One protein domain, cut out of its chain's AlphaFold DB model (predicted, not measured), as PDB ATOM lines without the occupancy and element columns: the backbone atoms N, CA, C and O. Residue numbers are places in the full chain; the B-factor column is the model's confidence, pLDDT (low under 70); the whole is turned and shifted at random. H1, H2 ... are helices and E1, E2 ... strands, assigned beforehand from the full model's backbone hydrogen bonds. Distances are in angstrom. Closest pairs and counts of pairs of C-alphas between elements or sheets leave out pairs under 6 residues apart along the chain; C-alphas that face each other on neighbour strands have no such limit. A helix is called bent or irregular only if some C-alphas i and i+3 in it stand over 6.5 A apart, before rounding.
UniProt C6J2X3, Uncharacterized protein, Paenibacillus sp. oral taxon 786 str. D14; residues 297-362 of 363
ATOM      1  N   ARG A 297     -29.881  -2.214 -33.505       92.12
ATOM      2  CA  ARG A 297     -28.928  -2.720 -34.493       92.12
ATOM      3  C   ARG A 297     -27.497  -2.680 -33.964       92.12
ATOM      4  O   ARG A 297     -26.786  -3.668 -34.132       92.12
ATOM      5  N   ILE A 298     -27.096  -1.585 -33.317       92.88
ATOM      6  CA  ILE A 298     -25.774  -1.423 -32.699       92.88
ATOM      7  C   ILE A 298     -25.568  -2.479 -31.607       92.88
ATOM      8  O   ILE A 298     -24.581  -3.211 -31.657       92.88
ATOM      9  N   MET A 299     -26.535  -2.647 -30.695       91.81
ATOM     10  CA  MET A 299     -26.488  -3.693 -29.660       91.81
ATOM     11  C   MET A 299     -26.354  -5.097 -30.268       91.81
ATOM     12  O   MET A 299     -25.545  -5.912 -29.825       91.81
ATOM     13  N   GLY A 300     -27.124  -5.385 -31.320       90.31
ATOM     14  CA  GLY A 300     -27.074  -6.666 -32.018       90.31
ATOM     15  C   GLY A 300     -25.728  -6.945 -32.683       90.31
ATOM     16  O   GLY A 300     -25.244  -8.071 -32.600       90.31
ATOM     17  N   GLN A 301     -25.113  -5.944 -33.313       89.25
ATOM     18  CA  GLN A 301     -23.796  -6.082 -33.944       89.25
ATOM     19  C   GLN A 301     -22.681  -6.230 -32.912       89.25
ATOM     20  O   GLN A 301     -21.835  -7.112 -33.043       89.25
ATOM     21  N   GLU A 302     -22.723  -5.447 -31.835       90.19
ATOM     22  CA  GLU A 302     -21.758  -5.574 -30.746       90.19
ATOM     23  C   GLU A 302     -21.828  -6.972 -30.106       90.19
ATOM     24  O   GLU A 302     -20.804  -7.569 -29.782       90.19
ATOM     25  N   SER A 303     -23.018  -7.581 -30.028       88.12
ATOM     26  CA  SER A 303     -23.205  -8.935 -29.479       88.12
ATOM     27  C   SER A 303     -22.651 -10.076 -30.354       88.12
ATOM     28  O   SER A 303     -22.741 -11.238 -29.963       88.12
ATOM     29  N   LEU A 304     -22.145  -9.769 -31.554       87.50
ATOM     30  CA  LEU A 304     -21.542 -10.733 -32.487       87.50
ATOM     31  C   LEU A 304     -20.011 -10.668 -32.523       87.50
ATOM     32  O   LEU A 304     -19.400 -11.485 -33.204       87.50
ATOM     33  N   ARG A 305     -19.388  -9.693 -31.847       85.38
ATOM     34  CA  ARG A 305     -17.931  -9.484 -31.921       85.38
ATOM     35  C   ARG A 305     -17.123 -10.577 -31.227       85.38
ATOM     36  O   ARG A 305     -16.005 -10.834 -31.647       85.38
ATOM     37  N   GLU A 306     -17.703 -11.216 -30.217       84.00
ATOM     38  CA  GLU A 306     -17.086 -12.287 -29.435       84.00
ATOM     39  C   GLU A 306     -18.009 -13.512 -29.402       84.00
ATOM     40  O   GLU A 306     -19.234 -13.378 -29.487       84.00
ATOM     41  N   ASP A 307     -17.436 -14.704 -29.221       82.38
ATOM     42  CA  ASP A 307     -18.177 -15.972 -29.079       82.38
ATOM     43  C   ASP A 307     -18.664 -16.191 -27.631       82.38
ATOM     44  O   ASP A 307     -18.564 -17.274 -27.059       82.38
ATOM     45  N   ASP A 308     -19.138 -15.116 -26.992       83.19
ATOM     46  CA  ASP A 308     -19.620 -15.122 -25.606       83.19
ATOM     47  C   ASP A 308     -21.145 -15.264 -25.498       83.19
ATOM     48  O   ASP A 308     -21.669 -15.544 -24.419       83.19
ATOM     49  N   ALA A 309     -21.858 -15.095 -26.614       83.25
ATOM     50  CA  ALA A 309     -23.302 -15.242 -26.679       83.25
ATOM     51  C   ALA A 309     -23.697 -16.725 -26.795       83.25
ATOM     52  O   ALA A 309     -23.201 -17.429 -27.673       83.25
ATOM     53  N   PRO A 310     -24.691 -17.209 -26.030       80.25
ATOM     54  CA  PRO A 310     -25.084 -18.622 -26.011       80.25
ATOM     55  C   PRO A 310     -25.876 -19.082 -27.245       80.25
ATOM     56  O   PRO A 310     -26.501 -20.141 -27.239       80.25
ATOM     57  N   ILE A 311     -25.856 -18.291 -28.318       77.19
ATOM     58  CA  ILE A 311     -26.472 -18.605 -29.603       77.19
ATOM     59  C   ILE A 311     -25.351 -18.775 -30.621       77.19
ATOM     60  O   ILE A 311     -24.809 -17.786 -31.122       77.19
ATOM     61  N   ARG A 312     -25.054 -20.033 -30.958       63.25
ATOM     62  CA  ARG A 312     -24.102 -20.388 -32.013       63.25
ATOM     63  C   ARG A 312     -24.710 -20.101 -33.377       63.25
ATOM     64  O   ARG A 312     -25.640 -20.783 -33.802       63.25
ATOM     65  N   SER A 313     -24.173 -19.111 -34.078       59.69
ATOM     66  CA  SER A 313     -24.532 -18.871 -35.472       59.69
ATOM     67  C   SER A 313     -23.456 -18.047 -36.178       59.69
ATOM     68  O   SER A 313     -23.162 -16.941 -35.729       59.69
ATOM     69  N   ASN A 314     -22.942 -18.531 -37.315       63.62
ATOM     70  CA  ASN A 314     -22.058 -17.784 -38.227       63.62
ATOM     71  C   ASN A 314     -22.842 -16.718 -39.021       63.62
ATOM     72  O   ASN A 314     -22.830 -16.691 -40.252       63.62
ATOM     73  N   VAL A 315     -23.595 -15.862 -38.328       72.75
ATOM     74  CA  VAL A 315     -24.413 -14.817 -38.955       72.75
ATOM     75  C   VAL A 315     -23.666 -13.492 -38.964       72.75
ATOM     76  O   VAL A 315     -23.129 -13.054 -37.954       72.75
ATOM     77  N   LYS A 316     -23.700 -12.801 -40.108       72.56
ATOM     78  CA  LYS A 316     -23.139 -11.445 -40.252       72.56
ATOM     79  C   LYS A 316     -23.988 -10.360 -39.567       72.56
ATOM     80  O   LYS A 316     -23.571  -9.212 -39.475       72.56
ATOM     81  N   ARG A 317     -25.218 -10.691 -39.148       80.38
ATOM     82  CA  ARG A 317     -26.139  -9.789 -38.437       80.38
ATOM     83  C   ARG A 317     -27.143 -10.562 -37.587       80.38
ATOM     84  O   ARG A 317     -27.628 -11.608 -38.014       80.38
ATOM     85  N   ARG A 318     -27.527 -10.008 -36.431       85.19
ATOM     86  CA  ARG A 318     -28.696 -10.469 -35.660       85.19
ATOM     87  C   ARG A 318     -29.935  -9.688 -36.080       85.19
ATOM     88  O   ARG A 318     -29.863  -8.467 -36.194       85.19
ATOM     89  N   ARG A 319     -31.062 -10.374 -36.290       87.69
ATOM     90  CA  ARG A 319     -32.370  -9.740 -36.541       87.69
ATOM     91  C   ARG A 319     -32.809  -8.935 -35.310       87.69
ATOM     92  O   ARG A 319     -32.546  -9.373 -34.190       87.69
ATOM     93  N   ILE A 320     -33.500  -7.808 -35.495       91.25
ATOM     94  CA  ILE A 320     -33.958  -6.946 -34.390       91.25
ATOM     95  C   ILE A 320     -34.814  -7.716 -33.379       91.25
ATOM     96  O   ILE A 320     -34.554  -7.614 -32.182       91.25
ATOM     97  N   ARG A 321     -35.727  -8.591 -33.823       91.94
ATOM     98  CA  ARG A 321     -36.484  -9.475 -32.914       91.94
ATOM     99  C   ARG A 321     -35.599 -10.271 -31.954       91.94
ATOM    100  O   ARG A 321     -35.907 -10.371 -30.775       91.94
ATOM    101  N   THR A 322     -34.490 -10.820 -32.449       89.88
ATOM    102  CA  THR A 322     -33.539 -11.602 -31.647       89.88
ATOM    103  C   THR A 322     -32.821 -10.724 -30.627       89.88
ATOM    104  O   THR A 322     -32.583 -11.170 -29.509       89.88
ATOM    105  N   VAL A 323     -32.488  -9.481 -30.992       91.81
ATOM    106  CA  VAL A 323     -31.909  -8.495 -30.064       91.81
ATOM    107  C   VAL A 323     -32.907  -8.164 -28.960       91.81
ATOM    108  O   VAL A 323     -32.553  -8.212 -27.786       91.81
ATOM    109  N   ILE A 324     -34.162  -7.891 -29.320       93.75
ATOM    110  CA  ILE A 324     -35.220  -7.595 -28.350       93.75
ATOM    111  C   ILE A 324     -35.406  -8.783 -27.394       93.75
ATOM    112  O   ILE A 324     -35.292  -8.625 -26.184       93.75
ATOM    113  N   GLN A 325     -35.605  -9.988 -27.928       91.69
ATOM    114  CA  GLN A 325     -35.891 -11.179 -27.123       91.69
ATOM    115  C   GLN A 325     -34.737 -11.593 -26.208       91.69
ATOM    116  O   GLN A 325     -34.979 -11.979 -25.069       91.69
ATOM    117  N   ASN A 326     -33.495 -11.527 -26.692       89.94
ATOM    118  CA  ASN A 326     -32.364 -12.104 -25.965       89.94
ATOM    119  C   ASN A 326     -31.524 -11.079 -25.206       89.94
ATOM    120  O   ASN A 326     -30.864 -11.445 -24.240       89.94
ATOM    121  N   ILE A 327     -31.517  -9.815 -25.642       90.50
ATOM    122  CA  ILE A 327     -30.694  -8.760 -25.036       90.50
ATOM    123  C   ILE A 327     -31.569  -7.788 -24.247       90.50
ATOM    124  O   ILE A 327     -31.281  -7.528 -23.084       90.50
ATOM    125  N   VAL A 328     -32.648  -7.273 -24.846       93.69
ATOM    126  CA  VAL A 328     -33.513  -6.278 -24.182       93.69
ATOM    127  C   VAL A 328     -34.370  -6.923 -23.095       93.69
ATOM    128  O   VAL A 328     -34.429  -6.413 -21.982       93.69
ATOM    129  N   TYR A 329     -34.996  -8.066 -23.380       92.88
ATOM    130  CA  TYR A 329     -35.823  -8.807 -22.417       92.88
ATOM    131  C   TYR A 329     -35.017  -9.721 -21.490       92.88
ATOM    132  O   TYR A 329     -35.561 -10.640 -20.876       92.88
ATOM    133  N   MET A 330     -33.715  -9.471 -21.358       89.06
ATOM    134  CA  MET A 330     -32.865 -10.243 -20.469       89.06
ATOM    135  C   MET A 330     -33.265 -10.014 -19.008       89.06
ATOM    136  O   MET A 330     -33.257  -8.892 -18.502       89.06
ATOM    137  N   ALA A 331     -33.596 -11.098 -18.309       88.12
ATOM    138  CA  ALA A 331     -33.970 -11.031 -16.907       88.12
ATOM    139  C   ALA A 331     -32.731 -10.853 -16.013       88.12
ATOM    140  O   ALA A 331     -31.789 -11.645 -16.061       88.12
ATOM    141  N   ALA A 332     -32.770  -9.844 -15.146       91.62
ATOM    142  CA  ALA A 332     -31.788  -9.628 -14.093       91.62
ATOM    143  C   ALA A 332     -32.481  -9.110 -12.830       91.62
ATOM    144  O   ALA A 332     -33.474  -8.384 -12.896       91.62
ATOM    145  N   ARG A 333     -31.942  -9.450 -11.657       92.50
ATOM    146  CA  ARG A 333     -32.415  -8.896 -10.388       92.50
ATOM    147  C   ARG A 333     -31.878  -7.477 -10.234       92.50
ATOM    148  O   ARG A 333     -30.675  -7.284 -10.084       92.50
ATOM    149  N   TYR A 334     -32.768  -6.493 -10.207       93.12
ATOM    150  CA  TYR A 334     -32.414  -5.116  -9.871       93.12
ATOM    151  C   TYR A 334     -32.081  -4.996  -8.377       93.12
ATOM    152  O   TYR A 334     -32.870  -5.386  -7.515       93.12
ATOM    153  N   VAL A 335     -30.901  -4.460  -8.068       93.31
ATOM    154  CA  VAL A 335     -30.419  -4.228  -6.705       93.31
ATOM    155  C   VAL A 335     -29.998  -2.772  -6.576       93.31
ATOM    156  O   VAL A 335     -29.180  -2.276  -7.350       93.31
ATOM    157  N   ARG A 336     -30.531  -2.088  -5.562       94.12
ATOM    158  CA  ARG A 336     -30.095  -0.749  -5.166       94.12
ATOM    159  C   ARG A 336     -29.521  -0.817  -3.758       94.12
ATOM    160  O   ARG A 336     -30.228  -1.198  -2.830       94.12
ATOM    161  N   HIS A 337     -28.257  -0.442  -3.599       89.06
ATOM    162  CA  HIS A 337     -27.590  -0.414  -2.297       89.06
ATOM    163  C   HIS A 337     -26.545   0.706  -2.254       89.06
ATOM    164  O   HIS A 337     -25.760   0.850  -3.189       89.06
ATOM    165  N   ALA A 338     -26.542   1.501  -1.176       87.06
ATOM    166  CA  ALA A 338     -25.591   2.599  -0.944       87.06
ATOM    167  C   ALA A 338     -25.401   3.547  -2.154       87.06
ATOM    168  O   ALA A 338     -24.281   3.860  -2.548       87.06
ATOM    169  N   GLY A 339     -26.502   3.961  -2.796       88.94
ATOM    170  CA  GLY A 339     -26.478   4.874  -3.951       88.94
ATOM    171  C   GLY A 339     -26.030   4.246  -5.277       88.94
ATOM    172  O   GLY A 339     -26.058   4.921  -6.303       88.94
ATOM    173  N   ARG A 340     -25.665   2.960  -5.293       89.06
ATOM    174  CA  ARG A 340     -25.304   2.225  -6.510       89.06
ATOM    175  C   ARG A 340     -26.467   1.366  -6.992       89.06
ATOM    176  O   ARG A 340     -27.241   0.833  -6.192       89.06
ATOM    177  N   ILE A 341     -26.565   1.234  -8.310       92.25
ATOM    178  CA  ILE A 341     -27.514   0.360  -8.999       92.25
ATOM    179  C   ILE A 341     -26.726  -0.792  -9.619       92.25
ATOM    180  O   ILE A 341     -25.703  -0.564 -10.261       92.25
ATOM    181  N   ALA A 342     -27.203  -2.019  -9.428       89.31
ATOM    182  CA  ALA A 342     -26.644  -3.213 -10.041       89.31
ATOM    183  C   ALA A 342     -27.753  -4.111 -10.602       89.31
ATOM    184  O   ALA A 342     -28.797  -4.299  -9.972       89.31
ATOM    185  N   PHE A 343     -27.492  -4.705 -11.764       91.25
ATOM    186  CA  PHE A 343     -28.290  -5.791 -12.324       91.25
ATOM    187  C   PHE A 343     -27.579  -7.111 -12.023       91.25
ATOM    188  O   PHE A 343     -26.522  -7.402 -12.579       91.25
ATOM    189  N   ASN A 344     -28.127  -7.878 -11.081       90.75
ATOM    190  CA  ASN A 344     -27.561  -9.142 -10.629       90.75
ATOM    191  C   ASN A 344     -28.134 -10.306 -11.451       90.75
ATOM    192  O   ASN A 344     -29.344 -10.542 -11.454       90.75
ATOM    193  N   PHE A 345     -27.258 -11.026 -12.144       91.31
ATOM    194  CA  PHE A 345     -27.608 -12.187 -12.954       91.31
ATOM    195  C   PHE A 345     -27.476 -13.473 -12.135       91.31
ATOM    196  O   PHE A 345     -26.659 -13.557 -11.221       91.31
ATOM    197  N   GLY A 346     -28.268 -14.496 -12.468       87.69
ATOM    198  CA  GLY A 346     -28.083 -15.824 -11.881       87.69
ATOM    199  C   GLY A 346     -26.662 -16.342 -12.130       87.69
ATOM    200  O   GLY A 346     -26.084 -16.065 -13.181       87.69
ATOM    201  N   SER A 347     -26.112 -17.113 -11.188       85.56
ATOM    202  CA  SER A 347     -24.726 -17.614 -11.241       85.56
ATOM    203  C   SER A 347     -24.395 -18.391 -12.518       85.56
ATOM    204  O   SER A 347     -23.260 -18.355 -12.977       85.56
ATOM    205  N   ASN A 348     -25.397 -19.043 -13.112       86.31
ATOM    206  CA  ASN A 348     -25.276 -19.824 -14.343       86.31
ATOM    207  C   ASN A 348     -25.898 -19.120 -15.560       86.31
ATOM    208  O   ASN A 348     -26.248 -19.784 -16.533       86.31
ATOM    209  N   SER A 349     -26.115 -17.799 -15.507       87.62
ATOM    210  CA  SER A 349     -26.704 -17.072 -16.634       87.62
ATOM    211  C   SER A 349     -25.771 -17.137 -17.846       87.62
ATOM    212  O   SER A 349     -24.679 -16.562 -17.802       87.62
ATOM    213  N   PRO A 350     -26.200 -17.758 -18.956       86.62
ATOM    214  CA  PRO A 350     -25.357 -17.895 -20.134       86.62
ATOM    215  C   PRO A 350     -25.167 -16.558 -20.870       86.62
ATOM    216  O   PRO A 350     -24.275 -16.431 -21.695       86.62
ATOM    217  N   TRP A 351     -25.983 -15.548 -20.553       88.75
ATOM    218  CA  TRP A 351     -25.930 -14.218 -21.159       88.75
ATOM    219  C   TRP A 351     -25.120 -13.197 -20.354       88.75
ATOM    220  O   TRP A 351     -24.924 -12.081 -20.828       88.75
ATOM    221  N   PHE A 352     -24.649 -13.539 -19.147       90.19
ATOM    222  CA  PHE A 352     -23.983 -12.578 -18.258       90.19
ATOM    223  C   PHE A 352     -22.748 -11.931 -18.899       90.19
ATOM    224  O   PHE A 352     -22.589 -10.711 -18.828       90.19
ATOM    225  N   LEU A 353     -21.890 -12.733 -19.538       89.38
ATOM    226  CA  LEU A 353     -20.667 -12.240 -20.174       89.38
ATOM    227  C   LEU A 353     -20.994 -11.274 -21.318       89.38
ATOM    228  O   LEU A 353     -20.508 -10.142 -21.305       89.38
ATOM    229  N   THR A 354     -21.905 -11.672 -22.210       89.81
ATOM    230  CA  THR A 354     -22.379 -10.830 -23.314       89.81
ATOM    231  C   THR A 354     -23.028  -9.543 -22.810       89.81
ATOM    232  O   THR A 354     -22.713  -8.472 -23.314       89.81
ATOM    233  N   ALA A 355     -23.898  -9.608 -21.798       90.38
ATOM    234  CA  ALA A 355     -24.575  -8.434 -21.241       90.38
ATOM    235  C   ALA A 355     -23.590  -7.441 -20.617       90.38
ATOM    236  O   ALA A 355     -23.676  -6.236 -20.858       90.38
ATOM    237  N   ARG A 356     -22.627  -7.953 -19.839       91.12
ATOM    238  CA  ARG A 356     -21.585  -7.139 -19.211       91.12
ATOM    239  C   ARG A 356     -20.722  -6.453 -20.266       91.12
ATOM    240  O   ARG A 356     -20.506  -5.250 -20.161       91.12
ATOM    241  N   ARG A 357     -20.270  -7.198 -21.280       91.44
ATOM    242  CA  ARG A 357     -19.450  -6.666 -22.376       91.44
ATOM    243  C   ARG A 357     -20.216  -5.635 -23.199       91.44
ATOM    244  O   ARG A 357     -19.678  -4.569 -23.465       91.44
ATOM    245  N   LEU A 358     -21.468  -5.926 -23.556       91.56
ATOM    246  CA  LEU A 358     -22.323  -4.998 -24.297       91.56
ATOM    247  C   LEU A 358     -22.470  -3.668 -23.571       91.56
ATOM    248  O   LEU A 358     -22.312  -2.626 -24.191       91.56
ATOM    249  N   TYR A 359     -22.745  -3.699 -22.267       92.31
ATOM    250  CA  TYR A 359     -22.835  -2.474 -21.481       92.31
ATOM    251  C   TYR A 359     -21.491  -1.733 -21.442       92.31
ATOM    252  O   TYR A 359     -21.444  -0.545 -21.729       92.31
ATOM    253  N   GLN A 360     -20.393  -2.440 -21.162       91.81
ATOM    254  CA  GLN A 360     -19.043  -1.860 -21.108       91.81
ATOM    255  C   GLN A 360     -18.558  -1.285 -22.446       91.81
ATOM    256  O   GLN A 360     -17.712  -0.402 -22.451       91.81
ATOM    257  N   ALA A 361     -19.074  -1.770 -23.576       91.31
ATOM    258  CA  ALA A 361     -18.736  -1.228 -24.887       91.31
ATOM    259  C   ALA A 361     -19.299   0.190 -25.114       91.31
ATOM    260  O   ALA A 361     -18.815   0.890 -26.004       91.31
ATOM    261  N   PHE A 362     -20.307   0.613 -24.337       90.44
ATOM    262  CA  PHE A 362     -21.025   1.880 -24.534       90.44
ATOM    263  C   PHE A 362     -21.170   2.751 -23.272       90.44
ATOM    264  O   PHE A 362     -21.714   3.851 -23.378       90.44
TER     265      PHE A 362
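What this domain is: This is residues 297 to 362 of the 363 residues of an uncharacterized protein of Paenibacillus sp. oral taxon 786 str. D14 (UniProt C6J2X3). A two-strand hairpin, E1 and E2, makes one end of this elongated domain, with its tip, residues 336 to 341, sticking out, and three short helices gather loosely beyond its base. H1 packs on H2, H3 is near both, and a long loop without named elements, residues 303 to 319, reaches to the end opposite the hairpin. The printed part has 66 residues, with three named helices and two named strands in the order H1, H2, E1, E2, H3; the sheet, E1 - E2, is antiparallel, and the class is mixed, helices and strands. The whole is only just compact, close to loose, with a radius of gyration of the C-alphas of 12.7 A and spans of 42 by 24 by 20 A.

Where its parts are: Find C-alpha 333 at (-32.415, -8.896, -10.388); from there E1, residues 333 to 337, runs 12.7 A. E2, residues 340 to 344, comes back over 12.3 A, and ends at C-alpha 344, (-27.561, -9.142, -10.629). Go on to H3, residues 352 to 360, 12.1 A long. Before the strands look for H2, residues 320 to 328, 10.2 A long; it is neither bent nor irregular, but only just: C-alphas 325 and 328 are 6.2 A apart. H1, residues 297 to 302, is 8.6 A long and begins at C-alpha 297, (-28.928, -2.720, -34.493).

How they stand to each other: Start at the hairpin of E1 and E2, antiparallel neighbours at 156 degrees between their directions. Look across it at N 335 and O 342, 2.8 A apart, and at N 342 and O 335, 2.9 A apart, both within hydrogen-bond range. E1 and H3 are apart, and H1 is apart from both strands. Among the helices, H1 and H2 touch, and their closest C-alphas, those of Gly 300 and Val 323, are 5.5 A apart. These two run the same way at a steep tilt of 59 degrees. H3 is close to H1 but not clearly touching, with the closest C-alphas, of Glu 302 and Leu 358, 6.5 A apart. H3 is also close to H2 but not clearly touching: the closest C-alphas, of Ile 327 and Ala 355, are 7.2 A apart, and the lines are about perpendicular at 81 degrees. In H1, H2 and H3 every O i to N i+4 pair is within hydrogen-bond range.

The domain as a whole: The two C-alphas farthest apart are those of Asn 314 and Ala 338, 42.6 A. The printed part has no cut. The link from H1 to H2 is long, with 17 residues. The mean pLDDT of the printed part is 87.5; look at residues 312 to 314 for values under 70.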